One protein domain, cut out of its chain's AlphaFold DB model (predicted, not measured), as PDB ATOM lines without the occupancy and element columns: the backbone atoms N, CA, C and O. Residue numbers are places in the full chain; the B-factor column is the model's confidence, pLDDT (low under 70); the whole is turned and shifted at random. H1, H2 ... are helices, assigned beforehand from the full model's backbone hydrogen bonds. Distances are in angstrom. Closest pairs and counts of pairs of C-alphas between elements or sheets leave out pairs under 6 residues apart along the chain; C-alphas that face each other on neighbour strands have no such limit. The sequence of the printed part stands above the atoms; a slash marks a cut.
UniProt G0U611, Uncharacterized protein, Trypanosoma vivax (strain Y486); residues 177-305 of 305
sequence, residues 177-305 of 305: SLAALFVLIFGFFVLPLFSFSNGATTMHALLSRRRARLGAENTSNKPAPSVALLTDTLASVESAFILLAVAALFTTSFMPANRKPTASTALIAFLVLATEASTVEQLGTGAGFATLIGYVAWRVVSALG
ATOM      1  N   SER A 177      20.356   5.595  -4.837       76.12
ATOM      2  CA  SER A 177      20.754   6.234  -3.574       76.12
ATOM      3  C   SER A 177      20.476   7.740  -3.563       76.12
ATOM      4  O   SER A 177      20.032   8.268  -2.544       76.12
ATOM      5  N   LEU A 178      20.653   8.423  -4.698       76.38
ATOM      6  CA  LEU A 178      20.328   9.840  -4.860       76.38
ATOM      7  C   LEU A 178      18.814  10.082  -4.762       76.38
ATOM      8  O   LEU A 178      18.382  10.998  -4.071       76.38
ATOM      9  N   ALA A 179      17.996   9.248  -5.405       74.75
ATOM     10  CA  ALA A 179      16.541   9.330  -5.333       74.75
ATOM     11  C   ALA A 179      16.049   9.096  -3.897       74.75
ATOM     12  O   ALA A 179      15.251   9.879  -3.380       74.75
ATOM     13  N   ALA A 180      16.591   8.084  -3.213       76.00
ATOM     14  CA  ALA A 180      16.342   7.840  -1.795       76.00
ATOM     15  C   ALA A 180      16.722   9.046  -0.921       76.00
ATOM     16  O   ALA A 180      15.965   9.430  -0.029       76.00
ATOM     17  N   LEU A 181      17.871   9.668  -1.195       78.88
ATOM     18  CA  LEU A 181      18.319  10.884  -0.522       78.88
ATOM     19  C   LEU A 181      17.315  12.023  -0.697       78.88
ATOM     20  O   LEU A 181      16.938  12.665   0.279       78.88
ATOM     21  N   PHE A 182      16.868  12.260  -1.932       74.69
ATOM     22  CA  PHE A 182      15.884  13.291  -2.234       74.69
ATOM     23  C   PHE A 182      14.577  13.029  -1.499       74.69
ATOM     24  O   PHE A 182      14.076  13.940  -0.853       74.69
ATOM     25  N   VAL A 183      14.057  11.800  -1.520       74.44
ATOM     26  CA  VAL A 183      12.836  11.438  -0.784       74.44
ATOM     27  C   VAL A 183      13.003  11.672   0.717       74.44
ATOM     28  O   VAL A 183      12.093  12.209   1.341       74.44
ATOM     29  N   LEU A 184      14.161  11.342   1.299       75.88
ATOM     30  CA  LEU A 184      14.440  11.610   2.712       75.88
ATOM     31  C   LEU A 184      14.507  13.107   3.016       75.88
ATOM     32  O   LEU A 184      13.883  13.556   3.974       75.88
ATOM     33  N   ILE A 185      15.231  13.880   2.204       77.81
ATOM     34  CA  ILE A 185      15.337  15.335   2.353       77.81
ATOM     35  C   ILE A 185      13.943  15.954   2.233       77.81
ATOM     36  O   ILE A 185      13.514  16.672   3.133       77.81
ATOM     37  N   PHE A 186      13.197  15.631   1.176       70.69
ATOM     38  CA  PHE A 186      11.833  16.112   0.998       70.69
ATOM     39  C   PHE A 186      10.949  15.696   2.169       70.69
ATOM     40  O   PHE A 186      10.339  16.570   2.766       70.69
ATOM     41  N   GLY A 187      10.935  14.429   2.582       68.19
ATOM     42  CA  GLY A 187      10.165  13.976   3.744       68.19
ATOM     43  C   GLY A 187      10.489  14.767   5.014       68.19
ATOM     44  O   GLY A 187       9.578  15.194   5.726       68.19
ATOM     45  N   PHE A 188      11.772  15.057   5.247       68.81
ATOM     46  CA  PHE A 188      12.250  15.831   6.394       68.81
ATOM     47  C   PHE A 188      11.859  17.315   6.344       68.81
ATOM     48  O   PHE A 188      11.484  17.890   7.364       68.81
ATOM     49  N   PHE A 189      11.899  17.945   5.169       65.25
ATOM     50  CA  PHE A 189      11.516  19.352   4.987       65.25
ATOM     51  C   PHE A 189      10.000  19.558   4.837       65.25
ATOM     52  O   PHE A 189       9.479  20.614   5.188       65.25
ATOM     53  N   VAL A 190       9.278  18.547   4.360       62.91
ATOM     54  CA  VAL A 190       7.815  18.524   4.209       62.91
ATOM     55  C   VAL A 190       7.134  18.247   5.555       62.91
ATOM     56  O   VAL A 190       6.044  18.765   5.793       62.91
ATOM     57  N   LEU A 191       7.788  17.512   6.465       60.44
ATOM     58  CA  LEU A 191       7.346  17.279   7.850       60.44
ATOM     59  C   LEU A 191       6.849  18.563   8.556       60.44
ATOM     60  O   LEU A 191       5.714  18.563   9.035       60.44
ATOM     61  N   PRO A 192       7.616  19.673   8.601       54.19
ATOM     62  CA  PRO A 192       7.150  20.919   9.212       54.19
ATOM     63  C   PRO A 192       6.150  21.721   8.362       54.19
ATOM     64  O   PRO A 192       5.453  22.564   8.921       54.19
ATOM     65  N   LEU A 193       6.063  21.494   7.045       54.06
ATOM     66  CA  LEU A 193       5.177  22.253   6.147       54.06
ATOM     67  C   LEU A 193       3.742  21.706   6.098       54.06
ATOM     68  O   LEU A 193       2.815  22.471   5.852       54.06
ATOM     69  N   PHE A 194       3.550  20.410   6.355       48.44
ATOM     70  CA  PHE A 194       2.240  19.743   6.287       48.44
ATOM     71  C   PHE A 194       1.729  19.248   7.642       48.44
ATOM     72  O   PHE A 194       0.829  18.409   7.695       48.44
ATOM     73  N   SER A 195       2.259  19.770   8.751       46.22
ATOM     74  CA  SER A 195       1.536  19.662  10.017       46.22
ATOM     75  C   SER A 195       0.280  20.527   9.902       46.22
ATOM     76  O   SER A 195       0.311  21.735  10.115       46.22
ATOM     77  N   PHE A 196      -0.828  19.901   9.498       44.44
ATOM     78  CA  PHE A 196      -2.140  20.518   9.261       44.44
ATOM     79  C   PHE A 196      -2.766  21.176  10.507       44.44
ATOM     80  O   PHE A 196      -3.875  21.701  10.438       44.44
ATOM     81  N   SER A 197      -2.063  21.212  11.639       43.47
ATOM     82  CA  SER A 197      -2.460  21.989  12.806       43.47
ATOM     83  C   SER A 197      -1.751  23.343  12.798       43.47
ATOM     84  O   SER A 197      -0.693  23.529  13.398       43.47
ATOM     85  N   ASN A 198      -2.372  24.296  12.103       49.91
ATOM     86  CA  ASN A 198      -2.102  25.728  12.180       49.91
ATOM     87  C   ASN A 198      -1.779  26.184  13.615       49.91
ATOM     88  O   ASN A 198      -2.641  26.158  14.489       49.91
ATOM     89  N   GLY A 199      -0.551  26.667  13.831       49.62
ATOM     90  CA  GLY A 199      -0.182  27.381  15.054       49.62
ATOM     91  C   GLY A 199       1.224  27.080  15.565       49.62
ATOM     92  O   GLY A 199       1.385  26.493  16.624       49.62
ATOM     93  N   ALA A 200       2.251  27.541  14.849       46.47
ATOM     94  CA  ALA A 200       3.597  27.736  15.402       46.47
ATOM     95  C   ALA A 200       4.343  26.501  15.958       46.47
ATOM     96  O   ALA A 200       5.316  26.685  16.682       46.47
ATOM     97  N   THR A 201       3.980  25.263  15.609       53.22
ATOM     98  CA  THR A 201       4.706  24.053  16.042       53.22
ATOM     99  C   THR A 201       5.655  23.518  14.966       53.22
ATOM    100  O   THR A 201       5.484  22.417  14.453       53.22
ATOM    101  N   THR A 202       6.672  24.298  14.596       57.72
ATOM    102  CA  THR A 202       7.847  23.754  13.889       57.72
ATOM    103  C   THR A 202       8.670  22.880  14.850       57.72
ATOM    104  O   THR A 202       8.531  23.003  16.064       57.72
ATOM    105  N   MET A 203       9.561  22.008  14.360       54.97
ATOM    106  CA  MET A 203      10.472  21.218  15.220       54.97
ATOM    107  C   MET A 203      11.212  22.097  16.246       54.97
ATOM    108  O   MET A 203      11.385  21.714  17.398       54.97
ATOM    109  N   HIS A 204      11.551  23.329  15.857       59.19
ATOM    110  CA  HIS A 204      12.094  24.342  16.758       59.19
ATOM    111  C   HIS A 204      11.149  24.678  17.922       59.19
ATOM    112  O   HIS A 204      11.599  24.819  19.051       59.19
ATOM    113  N   ALA A 205       9.845  24.786  17.673       61.12
ATOM    114  CA  ALA A 205       8.849  25.028  18.707       61.12
ATOM    115  C   ALA A 205       8.652  23.824  19.638       61.12
ATOM    116  O   ALA A 205       8.422  24.019  20.829       61.12
ATOM    117  N   LEU A 206       8.792  22.591  19.136       60.97
ATOM    118  CA  LEU A 206       8.822  21.392  19.982       60.97
ATOM    119  C   LEU A 206      10.053  21.392  20.893       60.97
ATOM    120  O   LEU A 206       9.912  21.244  22.107       60.97
ATOM    121  N   LEU A 207      11.233  21.666  20.329       64.00
ATOM    122  CA  LEU A 207      12.479  21.790  21.090       64.00
ATOM    123  C   LEU A 207      12.400  22.932  22.114       64.00
ATOM    124  O   LEU A 207      12.763  22.749  23.276       64.00
ATOM    125  N   SER A 208      11.861  24.095  21.737       66.31
ATOM    126  CA  SER A 208      11.710  25.226  22.657       66.31
ATOM    127  C   SER A 208      10.642  24.981  23.721       66.31
ATOM    128  O   SER A 208      10.812  25.422  24.853       66.31
ATOM    129  N   ARG A 209       9.552  24.267  23.404       67.44
ATOM    130  CA  ARG A 209       8.492  23.928  24.369       67.44
ATOM    131  C   ARG A 209       8.966  22.880  25.371       67.44
ATOM    132  O   ARG A 209       8.639  23.012  26.547       67.44
ATOM    133  N   ARG A 210       9.780  21.903  24.950       67.38
ATOM    134  CA  ARG A 210      10.478  20.989  25.873       67.38
ATOM    135  C   ARG A 210      11.422  21.752  26.791       67.38
ATOM    136  O   ARG A 210      11.334  21.596  28.004       67.38
ATOM    137  N   ARG A 211      12.234  22.655  26.234       69.50
ATOM    138  CA  ARG A 211      13.130  23.518  27.019       69.50
ATOM    139  C   ARG A 211      12.365  24.387  28.025       69.50
ATOM    140  O   ARG A 211      12.807  24.553  29.155       69.50
ATOM    141  N   ALA A 212      11.191  24.893  27.642       72.88
ATOM    142  CA  ALA A 212      10.327  25.675  28.521       72.88
ATOM    143  C   ALA A 212       9.631  24.832  29.607       72.88
ATOM    144  O   ALA A 212       9.501  25.313  30.728       72.88
ATOM    145  N   ARG A 213       9.208  23.589  29.317       70.19
ATOM    146  CA  ARG A 213       8.646  22.668  30.329       70.19
ATOM    147  C   ARG A 213       9.685  22.299  31.386       70.19
ATOM    148  O   ARG A 213       9.398  22.446  32.568       70.19
ATOM    149  N   LEU A 214      10.895  21.936  30.955       65.31
ATOM    150  CA  LEU A 214      12.024  21.653  31.852       65.31
ATOM    151  C   LEU A 214      12.387  22.870  32.724       65.31
ATOM    152  O   LEU A 214      12.741  22.721  33.889       65.31
ATOM    153  N   GLY A 215      12.248  24.089  32.190       63.25
ATOM    154  CA  GLY A 215      12.458  25.319  32.958       63.25
ATOM    155  C   GLY A 215      11.333  25.668  33.941       63.25
ATOM    156  O   GLY A 215      11.601  26.258  34.983       63.25
ATOM    157  N   ALA A 216      10.077  25.325  33.636       64.81
ATOM    158  CA  ALA A 216       8.918  25.716  34.442       64.81
ATOM    159  C   ALA A 216       8.751  24.861  35.710       64.81
ATOM    160  O   ALA A 216       8.414  25.396  36.767       64.81
ATOM    161  N   GLU A 217       9.038  23.562  35.631       61.16
ATOM    162  CA  GLU A 217       8.879  22.622  36.751       61.16
ATOM    163  C   GLU A 217       9.886  22.878  37.891       61.16
ATOM    164  O   GLU A 217       9.592  22.645  39.061       61.16
ATOM    165  N   ASN A 218      11.020  23.511  37.577       56.06
ATOM    166  CA  ASN A 218      12.071  23.858  38.538       56.06
ATOM    167  C   ASN A 218      11.829  25.161  39.325       56.06
ATOM    168  O   ASN A 218      12.639  25.518  40.179       56.06
ATOM    169  N   THR A 219      10.743  25.897  39.059       59.03
ATOM    170  CA  THR A 219      10.493  27.194  39.724       59.03
ATOM    171  C   THR A 219       9.639  27.105  40.989       59.03
ATOM    172  O   THR A 219       9.607  28.067  41.752       59.03
ATOM    173  N   SER A 220       8.986  25.968  41.256       61.34
ATOM    174  CA  SER A 220       8.070  25.841  42.401       61.34
ATOM    175  C   SER A 220       8.731  25.340  43.688       61.34
ATOM    176  O   SER A 220       8.185  25.581  44.755       61.34
ATOM    177  N   ASN A 221       9.884  24.676  43.614       62.88
ATOM    178  CA  ASN A 221      10.661  24.207  44.762       62.88
ATOM    179  C   ASN A 221      12.127  24.229  44.337       62.88
ATOM    180  O   ASN A 221      12.435  23.597  43.335       62.88
ATOM    181  N   LYS A 222      13.014  24.948  45.045       64.19
ATOM    182  CA  LYS A 222      14.463  24.970  44.750       64.19
ATOM    183  C   LYS A 222      14.976  23.522  44.669       64.19
ATOM    184  O   LYS A 222      15.121  22.900  45.722       64.19
ATOM    185  N   PRO A 223      15.251  22.969  43.475       58.81
ATOM    186  CA  PRO A 223      15.802  21.632  43.381       58.81
ATOM    187  C   PRO A 223      17.238  21.689  43.893       58.81
ATOM    188  O   PRO A 223      17.949  22.675  43.673       58.81
ATOM    189  N   ALA A 224      17.682  20.639  44.580       67.44
ATOM    190  CA  ALA A 224      19.089  20.505  44.923       67.44
ATOM    191  C   ALA A 224      19.940  20.560  43.632       67.44
ATOM    192  O   ALA A 224      19.548  19.967  42.621       67.44
ATOM    193  N   PRO A 225      21.101  21.242  43.638       72.06
ATOM    194  CA  PRO A 225      21.912  21.485  42.437       72.06
ATOM    195  C   PRO A 225      22.359  20.203  41.712       72.06
ATOM    196  O   PRO A 225      22.634  20.236  40.516       72.06
ATOM    197  N   SER A 226      22.382  19.062  42.404       72.75
ATOM    198  CA  SER A 226      22.684  17.749  41.827       72.75
ATOM    199  C   SER A 226      21.590  17.215  40.894       72.75
ATOM    200  O   SER A 226      21.907  16.544  39.915       72.75
ATOM    201  N   VAL A 227      20.314  17.526  41.148       70.25
ATOM    202  CA  VAL A 227      19.189  17.029  40.333       70.25
ATOM    203  C   VAL A 227      19.090  17.798  39.012       70.25
ATOM    204  O   VAL A 227      18.831  17.196  37.975       70.25
ATOM    205  N   ALA A 228      19.397  19.100  39.024       68.62
ATOM    206  CA  ALA A 228      19.388  19.942  37.823       68.62
ATOM    207  C   ALA A 228      20.422  19.495  36.766       68.62
ATOM    208  O   ALA A 228      20.128  19.478  35.571       68.62
ATOM    209  N   LEU A 229      21.613  19.067  37.204       74.81
ATOM    210  CA  LEU A 229      22.659  18.537  36.316       74.81
ATOM    211  C   LEU A 229      22.241  17.221  35.639       74.81
ATOM    212  O   LEU A 229      22.512  17.010  34.454       74.81
ATOM    213  N   LEU A 230      21.546  16.343  36.367       71.12
ATOM    214  CA  LEU A 230      21.058  15.080  35.812       71.12
ATOM    215  C   LEU A 230      19.951  15.306  34.775       71.12
ATOM    216  O   LEU A 230      19.955  14.662  33.730       71.12
ATOM    217  N   THR A 231      19.045  16.259  34.999       71.00
ATOM    218  CA  THR A 231      17.979  16.561  34.030       71.00
ATOM    219  C   THR A 231      18.502  17.201  32.743       71.00
ATOM    220  O   THR A 231      18.031  16.853  31.660       71.00
ATOM    221  N   ASP A 232      19.508  18.079  32.829       73.19
ATOM    222  CA  ASP A 232      20.112  18.707  31.643       73.19
ATOM    223  C   ASP A 232      20.891  17.694  30.791       73.19
ATOM    224  O   ASP A 232      20.804  17.703  29.559       73.19
ATOM    225  N   THR A 233      21.613  16.775  31.437       73.75
ATOM    226  CA  THR A 233      22.309  15.696  30.724       73.75
ATOM    227  C   THR A 233      21.320  14.753  30.043       73.75
ATOM    228  O   THR A 233      21.510  14.448  28.865       73.75
ATOM    229  N   LEU A 234      20.216  14.378  30.699       75.12
ATOM    230  CA  LEU A 234      19.184  13.527  30.095       75.12
ATOM    231  C   LEU A 234      18.546  14.170  28.853       75.12
ATOM    232  O   LEU A 234      18.454  13.534  27.804       75.12
ATOM    233  N   ALA A 235      18.190  15.456  28.938       70.19
ATOM    234  CA  ALA A 235      17.613  16.194  27.815       70.19
ATOM    235  C   ALA A 235      18.580  16.284  26.620       70.19
ATOM    236  O   ALA A 235      18.169  16.185  25.460       70.19
ATOM    237  N   SER A 236      19.881  16.440  26.889       74.81
ATOM    238  CA  SER A 236      20.904  16.439  25.839       74.81
ATOM    239  C   SER A 236      21.027  15.072  25.154       74.81
ATOM    240  O   SER A 236      21.105  15.005  23.925       74.81
ATOM    241  N   VAL A 237      20.945  13.987  25.927       77.56
ATOM    242  CA  VAL A 237      21.043  12.608  25.439       77.56
ATOM    243  C   VAL A 237      19.855  12.253  24.544       77.56
ATOM    244  O   VAL A 237      20.060  11.710  23.460       77.56
ATOM    245  N   GLU A 238      18.630  12.629  24.920       76.31
ATOM    246  CA  GLU A 238      17.442  12.436  24.074       76.31
ATOM    247  C   GLU A 238      17.593  13.116  22.708       76.31
ATOM    248  O   GLU A 238      17.381  12.500  21.662       76.31
ATOM    249  N   SER A 239      18.026  14.381  22.700       75.94
ATOM    250  CA  SER A 239      18.231  15.122  21.450       75.94
ATOM    251  C   SER A 239      19.320  14.495  20.569       75.94
ATOM    252  O   SER A 239      19.182  14.455  19.343       75.94
ATOM    253  N   ALA A 240      20.365  13.937  21.189       78.19
ATOM    254  CA  ALA A 240      21.421  13.216  20.495       78.19
ATOM    255  C   ALA A 240      20.907  11.913  19.864       78.19
ATOM    256  O   ALA A 240      21.284  11.612  18.734       78.19
ATOM    257  N   PHE A 241      20.007  11.176  20.526       83.62
ATOM    258  CA  PHE A 241      19.395   9.967  19.962       83.62
ATOM    259  C   PHE A 241      18.536  10.256  18.731       83.62
ATOM    260  O   PHE A 241      18.616   9.519  17.749       83.62
ATOM    261  N   ILE A 242      17.763  11.344  18.741       82.88
ATOM    262  CA  ILE A 242      16.968  11.758  17.575       82.88
ATOM    263  C   ILE A 242      17.895  12.111  16.412       82.88
ATOM    264  O   ILE A 242      17.704  11.623  15.300       82.88
ATOM    265  N   LEU A 243      18.931  12.919  16.663       79.19
ATOM    266  CA  LEU A 243      19.928  13.270  15.647       79.19
ATOM    267  C   LEU A 243      20.636  12.030  15.098       79.19
ATOM    268  O   LEU A 243      20.802  11.909  13.884       79.19
ATOM    269  N   LEU A 244      20.999  11.092  15.971       84.62
ATOM    270  CA  LEU A 244      21.618   9.830  15.592       84.62
ATOM    271  C   LEU A 244      20.674   8.976  14.742       84.62
ATOM    272  O   LEU A 244      21.115   8.410  13.748       84.62
ATOM    273  N   ALA A 245      19.382   8.917  15.070       87.69
ATOM    274  CA  ALA A 245      18.381   8.192  14.291       87.69
ATOM    275  C   ALA A 245      18.162   8.821  12.904       87.69
ATOM    276  O   ALA A 245      18.125   8.107  11.902       87.69
ATOM    277  N   VAL A 246      18.098  10.154  12.809       84.56
ATOM    278  CA  VAL A 246      18.025  10.862  11.518       84.56
ATOM    279  C   VAL A 246      19.285  10.606  10.687       84.56
ATOM    280  O   VAL A 246      19.187  10.272   9.507       84.56
ATOM    281  N   ALA A 247      20.467  10.698  11.299       82.75
ATOM    282  CA  ALA A 247      21.734  10.407  10.635       82.75
ATOM    283  C   ALA A 247      21.829   8.934  10.202       82.75
ATOM    284  O   ALA A 247      22.307   8.642   9.107       82.75
ATOM    285  N   ALA A 248      21.331   7.996  11.008       86.50
ATOM    286  CA  ALA A 248      21.263   6.578  10.667       86.50
ATOM    287  C   ALA A 248      20.339   6.338   9.462       86.50
ATOM    288  O   ALA A 248      20.724   5.665   8.510       86.50
ATOM    289  N   LEU A 249      19.152   6.951   9.434       87.62
ATOM    290  CA  LEU A 249      18.254   6.885   8.278       87.62
ATOM    291  C   LEU A 249      18.898   7.470   7.022       87.62
ATOM    292  O   LEU A 249      18.847   6.847   5.963       87.62
ATOM    293  N   PHE A 250      19.565   8.614   7.140       85.56
ATOM    294  CA  PHE A 250      20.264   9.234   6.022       85.56
ATOM    295  C   PHE A 250      21.430   8.375   5.525       85.56
ATOM    296  O   PHE A 250      21.574   8.154   4.333       85.56
ATOM    297  N   THR A 251      22.237   7.808   6.420       85.12
ATOM    298  CA  THR A 251      23.343   6.921   6.022       85.12
ATOM    299  C   THR A 251      22.845   5.635   5.365       85.12
ATOM    300  O   THR A 251      23.496   5.136   4.445       85.12
ATOM    301  N   THR A 252      21.660   5.132   5.737       88.69
ATOM    302  CA  THR A 252      21.063   3.973   5.054       88.69
ATOM    303  C   THR A 252      20.730   4.246   3.587       88.69
ATOM    304  O   THR A 252      20.699   3.291   2.811       88.69
ATOM    305  N   SER A 253      20.546   5.509   3.167       85.62
ATOM    306  CA  SER A 253      20.240   5.831   1.765       85.62
ATOM    307  C   SER A 253      21.389   5.465   0.821       85.62
ATOM    308  O   SER A 253      21.149   5.029  -0.305       85.62
ATOM    309  N   PHE A 254      22.626   5.547   1.315       84.31
ATOM    310  CA  PHE A 254      23.852   5.219   0.585       84.31
ATOM    311  C   PHE A 254      24.260   3.748   0.691       84.31
ATOM    312  O   PHE A 254      25.202   3.310   0.030       84.31
ATOM    313  N   MET A 255      23.577   2.968   1.527       86.44
ATOM    314  CA  MET A 255      23.845   1.544   1.672       86.44
ATOM    315  C   MET A 255      23.028   0.717   0.663       86.44
ATOM    316  O   MET A 255      21.939   1.136   0.264       86.44
ATOM    317  N   PRO A 256      23.499  -0.478   0.256       85.94
ATOM    318  CA  PRO A 256      22.753  -1.347  -0.656       85.94
ATOM    319  C   PRO A 256      21.404  -1.766  -0.056       85.94
ATOM    320  O   PRO A 256      21.362  -2.259   1.071       85.94
ATOM    321  N   ALA A 257      20.310  -1.616  -0.807       86.31
ATOM    322  CA  ALA A 257      18.960  -1.941  -0.330       86.31
ATOM    323  C   ALA A 257      18.770  -3.437  -0.029       86.31
ATOM    324  O   ALA A 257      18.061  -3.798   0.902       86.31
ATOM    325  N   ASN A 258      19.492  -4.301  -0.743       87.38
ATOM    326  CA  ASN A 258      19.321  -5.753  -0.678       87.38
ATOM    327  C   ASN A 258      19.994  -6.382   0.559       87.38
ATOM    328  O   ASN A 258      20.004  -7.601   0.725       87.38
ATOM    329  N   ARG A 259      20.631  -5.577   1.419       90.00
ATOM    330  CA  ARG A 259      21.289  -6.064   2.633       90.00
ATOM    331  C   ARG A 259      20.317  -6.019   3.809       90.00
ATOM    332  O   ARG A 259      19.957  -4.945   4.283       90.00
ATOM    333  N   LYS A 260      20.009  -7.196   4.365       92.00
ATOM    334  CA  LYS A 260      19.268  -7.367   5.631       92.00
ATOM    335  C   LYS A 260      19.702  -6.409   6.758       92.00
ATOM    336  O   LYS A 260      18.816  -5.774   7.327       92.00
ATOM    337  N   PRO A 261      21.011  -6.223   7.062       93.19
ATOM    338  CA  PRO A 261      21.417  -5.306   8.131       93.19
ATOM    339  C   PRO A 261      21.049  -3.845   7.838       93.19
ATOM    340  O   PRO A 261      20.677  -3.107   8.745       93.19
ATOM    341  N   THR A 262      21.089  -3.420   6.573       90.44
ATOM    342  CA  THR A 262      20.719  -2.053   6.181       90.44
ATOM    343  C   THR A 262      19.232  -1.799   6.402       90.44
ATOM    344  O   THR A 262      18.865  -0.764   6.958       90.44
ATOM    345  N   ALA A 263      18.378  -2.754   6.024       92.38
ATOM    346  CA  ALA A 263      16.943  -2.668   6.279       92.38
ATOM    347  C   ALA A 263      16.631  -2.653   7.783       92.38
ATOM    348  O   ALA A 263      15.826  -1.832   8.221       92.38
ATOM    349  N   SER A 264      17.308  -3.485   8.589       94.31
ATOM    350  CA  SER A 264      17.121  -3.461  10.044       94.31
ATOM    351  C   SER A 264      17.545  -2.131  10.663       94.31
ATOM    352  O   SER A 264      16.819  -1.600  11.496       94.31
ATOM    353  N   THR A 265      18.671  -1.545  10.235       93.00
ATOM    354  CA  THR A 265      19.120  -0.239  10.741       93.00
ATOM    355  C   THR A 265      18.131   0.869  10.384       93.00
ATOM    356  O   THR A 265      17.790   1.670  11.252       93.00
ATOM    357  N   ALA A 266      17.624   0.894   9.146       92.62
ATOM    358  CA  ALA A 266      16.618   1.867   8.721       92.62
ATOM    359  C   ALA A 266      15.315   1.731   9.527       92.62
ATOM    360  O   ALA A 266      14.751   2.735   9.956       92.62
ATOM    361  N   LEU A 267      14.870   0.496   9.778       93.12
ATOM    362  CA  LEU A 267      13.673   0.212  10.567       93.12
ATOM    363  C   LEU A 267      13.840   0.614  12.037       93.12
ATOM    364  O   LEU A 267      12.964   1.279  12.575       93.12
ATOM    365  N   ILE A 268      14.968   0.280  12.673       93.94
ATOM    366  CA  ILE A 268      15.257   0.679  14.061       93.94
ATOM    367  C   ILE A 268      15.293   2.206  14.179       93.94
ATOM    368  O   ILE A 268      14.638   2.770  15.050       93.94
ATOM    369  N   ALA A 269      16.012   2.883  13.282       92.12
ATOM    370  CA  ALA A 269      16.093   4.338  13.281       92.12
ATOM    371  C   ALA A 269      14.716   4.990  13.069       92.12
ATOM    372  O   ALA A 269      14.375   5.951  13.755       92.12
ATOM    373  N   PHE A 270      13.888   4.435  12.182       92.12
ATOM    374  CA  PHE A 270      12.512   4.886  12.001       92.12
ATOM    375  C   PHE A 270      11.643   4.655  13.237       92.12
ATOM    376  O   PHE A 270      10.901   5.556  13.613       92.12
ATOM    377  N   LEU A 271      11.747   3.496  13.893       91.94
ATOM    378  CA  LEU A 271      11.006   3.216  15.123       91.94
ATOM    379  C   LEU A 271      11.369   4.208  16.227       91.94
ATOM    380  O   LEU A 271      10.459   4.720  16.862       91.94
ATOM    381  N   VAL A 272      12.653   4.547  16.395       89.94
ATOM    382  CA  VAL A 272      13.094   5.582  17.351       89.94
ATOM    383  C   VAL A 272      12.448   6.936  17.039       89.94
ATOM    384  O   VAL A 272      11.948   7.612  17.939       89.94
ATOM    385  N   LEU A 273      12.396   7.329  15.762       87.94
ATOM    386  CA  LEU A 273      11.717   8.565  15.360       87.94
ATOM    387  C   LEU A 273      10.199   8.492  15.554       87.94
ATOM    388  O   LEU A 273       9.592   9.487  15.936       87.94
ATOM    389  N   ALA A 274       9.581   7.340  15.300       88.81
ATOM    390  CA  ALA A 274       8.147   7.128  15.453       88.81
ATOM    391  C   ALA A 274       7.724   7.130  16.926       88.81
ATOM    392  O   ALA A 274       6.720   7.755  17.266       88.81
ATOM    393  N   THR A 275       8.500   6.489  17.805       88.12
ATOM    394  CA  THR A 275       8.268   6.534  19.252       88.12
ATOM    395  C   THR A 275       8.381   7.963  19.747       88.12
ATOM    396  O   THR A 275       7.469   8.443  20.414       88.12
ATOM    397  N   GLU A 276       9.420   8.688  19.334       84.94
ATOM    398  CA  GLU A 276       9.596  10.078  19.739       84.94
ATOM    399  C   GLU A 276       8.464  10.973  19.218       84.94
ATOM    400  O   GLU A 276       7.881  11.750  19.974       84.94
ATOM    401  N   ALA A 277       8.083  10.803  17.952       81.62
ATOM    402  CA  ALA A 277       6.953  11.495  17.350       81.62
ATOM    403  C   ALA A 277       5.640  11.211  18.100       81.62
ATOM    404  O   ALA A 277       4.848  12.122  18.312       81.62
ATOM    405  N   SER A 278       5.413   9.979  18.559       80.81
ATOM    406  CA  SER A 278       4.188   9.627  19.287       80.81
ATOM    407  C   SER A 278       4.072  10.296  20.663       80.81
ATOM    408  O   SER A 278       2.964  10.587  21.104       80.81
ATOM    409  N   THR A 279       5.199  10.597  21.327       78.06
ATOM    410  CA  THR A 279       5.196  11.288  22.635       78.06
ATOM    411  C   THR A 279       4.806  12.759  22.532       78.06
ATOM    412  O   THR A 279       4.409  13.390  23.513       78.06
ATOM    413  N   VAL A 280       4.910  13.330  21.336       73.31
ATOM    414  CA  VAL A 280       4.484  14.689  21.054       73.31
ATOM    415  C   VAL A 280       3.020  14.604  20.612       73.31
ATOM    416  O   VAL A 280       2.726  14.436  19.434       73.31
ATOM    417  N   GLU A 281       2.111  14.709  21.589       53.94
ATOM    418  CA  GLU A 281       0.648  14.464  21.560       53.94
ATOM    419  C   GLU A 281      -0.189  15.153  20.447       53.94
ATOM    420  O   GLU A 281      -1.417  15.118  20.478       53.94
ATOM    421  N   GLN A 282       0.416  15.791  19.447       55.97
ATOM    422  CA  GLN A 282      -0.277  16.466  18.343       55.97
ATOM    423  C   GLN A 282       0.401  16.281  16.981       55.97
ATOM    424  O   GLN A 282       0.206  17.094  16.075       55.97
ATOM    425  N   LEU A 283       1.202  15.233  16.795       52.19
ATOM    426  CA  LEU A 283       1.675  14.901  15.456       52.19
ATOM    427  C   LEU A 283       0.541  14.258  14.669       52.19
ATOM    428  O   LEU A 283       0.372  13.042  14.637       52.19
ATOM    429  N   GLY A 284      -0.226  15.115  13.993       55.16
ATOM    430  CA  GLY A 284      -0.933  14.697  12.796       55.16
ATOM    431  C   GLY A 284       0.065  13.940  11.927       55.16
ATOM    432  O   GLY A 284       1.168  14.434  11.679       55.16
ATOM    433  N   THR A 285      -0.299  12.723  11.533       63.19
ATOM    434  CA  THR A 285       0.415  11.885  10.570       63.19
ATOM    435  C   THR A 285       0.504  12.645   9.248       63.19
ATOM    436  O   THR A 285      -0.301  12.481   8.338       63.19
ATOM    437  N   GLY A 286       1.456  13.572   9.183       68.94
ATOM    438  CA  GLY A 286       1.663  14.440   8.042       68.94
ATOM    439  C   GLY A 286       2.279  13.662   6.890       68.94
ATOM    440  O   GLY A 286       2.876  12.597   7.078       68.94
ATOM    441  N   ALA A 287       2.194  14.236   5.691       67.50
ATOM    442  CA  ALA A 287       2.756  13.652   4.474       67.50
ATOM    443  C   ALA A 287       4.226  13.223   4.648       67.50
ATOM    444  O   ALA A 287       4.622  12.171   4.160       67.50
ATOM    445  N   GLY A 288       5.013  13.977   5.422       73.19
ATOM    446  CA  GLY A 288       6.405  13.629   5.695       73.19
ATOM    447  C   GLY A 288       6.587  12.319   6.486       73.19
ATOM    448  O   GLY A 288       7.464  11.521   6.155       73.19
ATOM    449  N   PHE A 289       5.714  12.007   7.450       80.62
ATOM    450  CA  PHE A 289       5.763  10.716   8.152       80.62
ATOM    451  C   PHE A 289       5.381   9.557   7.219       80.62
ATOM    452  O   PHE A 289       6.047   8.525   7.215       80.62
ATOM    453  N   ALA A 290       4.380   9.758   6.354       82.06
ATOM    454  CA  ALA A 290       4.012   8.782   5.329       82.06
ATOM    455  C   ALA A 290       5.155   8.528   4.327       82.06
ATOM    456  O   ALA A 290       5.415   7.379   3.975       82.06
ATOM    457  N   THR A 291       5.897   9.567   3.919       81.00
ATOM    458  CA  THR A 291       7.077   9.394   3.050       81.00
ATOM    459  C   THR A 291       8.197   8.608   3.731       81.00
ATOM    460  O   THR A 291       8.811   7.757   3.090       81.00
ATOM    461  N   LEU A 292       8.426   8.826   5.033       85.19
ATOM    462  CA  LEU A 292       9.399   8.050   5.806       85.19
ATOM    463  C   LEU A 292       8.979   6.580   5.921       85.19
ATOM    464  O   LEU A 292       9.809   5.700   5.706       85.19
ATOM    465  N   ILE A 293       7.694   6.308   6.180       89.56
ATOM    466  CA  ILE A 293       7.153   4.939   6.172       89.56
ATOM    467  C   ILE A 293       7.376   4.289   4.808       89.56
ATOM    468  O   ILE A 293       7.880   3.171   4.749       89.56
ATOM    469  N   GLY A 294       7.033   4.979   3.716       87.31
ATOM    470  CA  GLY A 294       7.213   4.463   2.359       87.31
ATOM    471  C   GLY A 294       8.673   4.120   2.058       87.31
ATOM    472  O   GLY A 294       8.957   3.037   1.547       87.31
ATOM    473  N   TYR A 295       9.605   4.993   2.451       90.12
ATOM    474  CA  TYR A 295      11.042   4.747   2.325       90.12
ATOM    475  C   TYR A 295      11.487   3.490   3.089       90.12
ATOM    476  O   TYR A 295      12.173   2.629   2.534       90.12
ATOM    477  N   VAL A 296      11.081   3.356   4.354       92.31
ATOM    478  CA  VAL A 296      11.453   2.213   5.202       92.31
ATOM    479  C   VAL A 296      10.819   0.922   4.687       92.31
ATOM    480  O   VAL A 296      11.496  -0.099   4.608       92.31
ATOM    481  N   ALA A 297       9.551   0.963   4.277       91.38
ATOM    482  CA  ALA A 297       8.850  -0.179   3.702       91.38
ATOM    483  C   ALA A 297       9.544  -0.673   2.427       91.38
ATOM    484  O   ALA A 297       9.827  -1.863   2.308       91.38
ATOM    485  N   TRP A 298       9.909   0.237   1.520       92.25
ATOM    486  CA  TRP A 298      10.674  -0.106   0.321       92.25
ATOM    487  C   TRP A 298      12.020  -0.763   0.661       92.25
ATOM    488  O   TRP A 298      12.379  -1.775   0.056       92.25
ATOM    489  N   ARG A 299      12.739  -0.250   1.668       90.38
ATOM    490  CA  ARG A 299      13.997  -0.849   2.147       90.38
ATOM    491  C   ARG A 299      13.806  -2.263   2.688       90.38
ATOM    492  O   ARG A 299      14.617  -3.132   2.386       90.38
ATOM    493  N   VAL A 300      12.754  -2.500   3.467       92.19
ATOM    494  CA  VAL A 300      12.449  -3.826   4.024       92.19
ATOM    495  C   VAL A 300      12.070  -4.810   2.920       92.19
ATOM    496  O   VAL A 300      12.623  -5.905   2.889       92.19
ATOM    497  N   VAL A 301      11.205  -4.414   1.982       93.69
ATOM    498  CA  VAL A 301      10.817  -5.250   0.831       93.69
ATOM    499  C   VAL A 301      12.039  -5.598  -0.021       93.69
ATOM    500  O   VAL A 301      12.270  -6.767  -0.307       93.69
ATOM    501  N   SER A 302      12.895  -4.619  -0.325       89.31
ATOM    502  CA  SER A 302      14.121  -4.840  -1.111       89.31
ATOM    503  C   SER A 302      15.105  -5.816  -0.451       89.31
ATOM    504  O   SER A 302      15.895  -6.461  -1.136       89.31
ATOM    505  N   ALA A 303      15.084  -5.930   0.880       91.94
ATOM    506  CA  ALA A 303      15.924  -6.870   1.621       91.94
ATOM    507  C   ALA A 303      15.329  -8.286   1.727       91.94
ATOM    508  O   ALA A 303      16.055  -9.213   2.104       91.94
ATOM    509  N   LEU A 304      14.036  -8.455   1.433       90.06
ATOM    510  CA  LEU A 304      13.346  -9.749   1.445       90.06
ATOM    511  C   LEU A 304      13.482 -10.500   0.111       90.06
ATOM    512  O   LEU A 304      13.500 -11.730   0.144       90.06
ATOM    513  N   GLY A 305      13.685  -9.784  -1.000       76.00
ATOM    514  CA  GLY A 305      13.819 -10.352  -2.349       76.00
ATOM    515  C   GLY A 305      12.472 -10.482  -3.037       76.00
ATOM    516  O   GLY A 305      12.255 -11.543  -3.658       76.00
TER     517      GLY A 305
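Overview. This is residues 177 to 305 of the 305 residues of an uncharacterized protein of Trypanosoma vivax (strain Y486) (UniProt G0U611). Four helices, H1, H3, H4 and H5, form a loose up-and-down bundle at one end, each running against the one before it. H3, much the longest, runs on far beyond the bundle, and H2 lies near this extension, joined to it by a link whose residues 219 to 224 stick out with the first three residues of H3. The printed part has 129 residues with five named helices, H1 to H5 in that order, no named strand, and is all helix. It is loose, with a radius of gyration of the C-alphas of 17.4 A, and elongated, spanning 59 by 34 by 20 A.

Along the chain. H1, residues 177 to 190, begins at C-alpha 177 (20.754, 6.234, -3.574) and is 19.5 A long. H2, residues 203 to 217, measures 21.6 A. H3, residues 225 to 253, runs 43.6 A from C-alpha 225 (21.912, 21.485, 42.437). H4, residues 260 to 279, measures 28.9 A. H5, residues 287 to 304, measures 25.9 A and ends at C-alpha 304 (13.346, -9.749, 1.445).

Arrangement. H1 touches H5, closest at the C-alphas of Gly 187 and Gly 288, 4.3 A, at a shallow tilt of 27 degrees, opposite ways. H1 touches H3 through residues 250 to 253 of H3 alone, closest at the C-alphas of Ser 177 and Ser 253, 5.4 A. H2 touches no helix, but is near H3, with closest C-alphas 8.1 A apart. H3 and H4 form a helical hairpin at a steep tilt of 44 degrees; the closest C-alphas, of Ala 245 and Ala 269, are 4.6 A apart. H4 and H5 form another, at a shallow tilt of 26 degrees, closest at the C-alphas of Ala 263 and Val 300, 5.2 A. H1 and H4 are apart. Every O i to N i+4 pair is within hydrogen-bond range in H1, H2, H4 and H5, and 22 of 25 in H3.

Size, cuts and confidence. The two C-alphas farthest apart, of Lys 222 and Gly 305, are 58.9 A apart. The printed part has no cut, and H1 to H2 is the long link, 12 residues. Mean pLDDT of the printed part is 75.0; residues 187 to 211, 214 to 224, 228 and 281 to 287 are under 70.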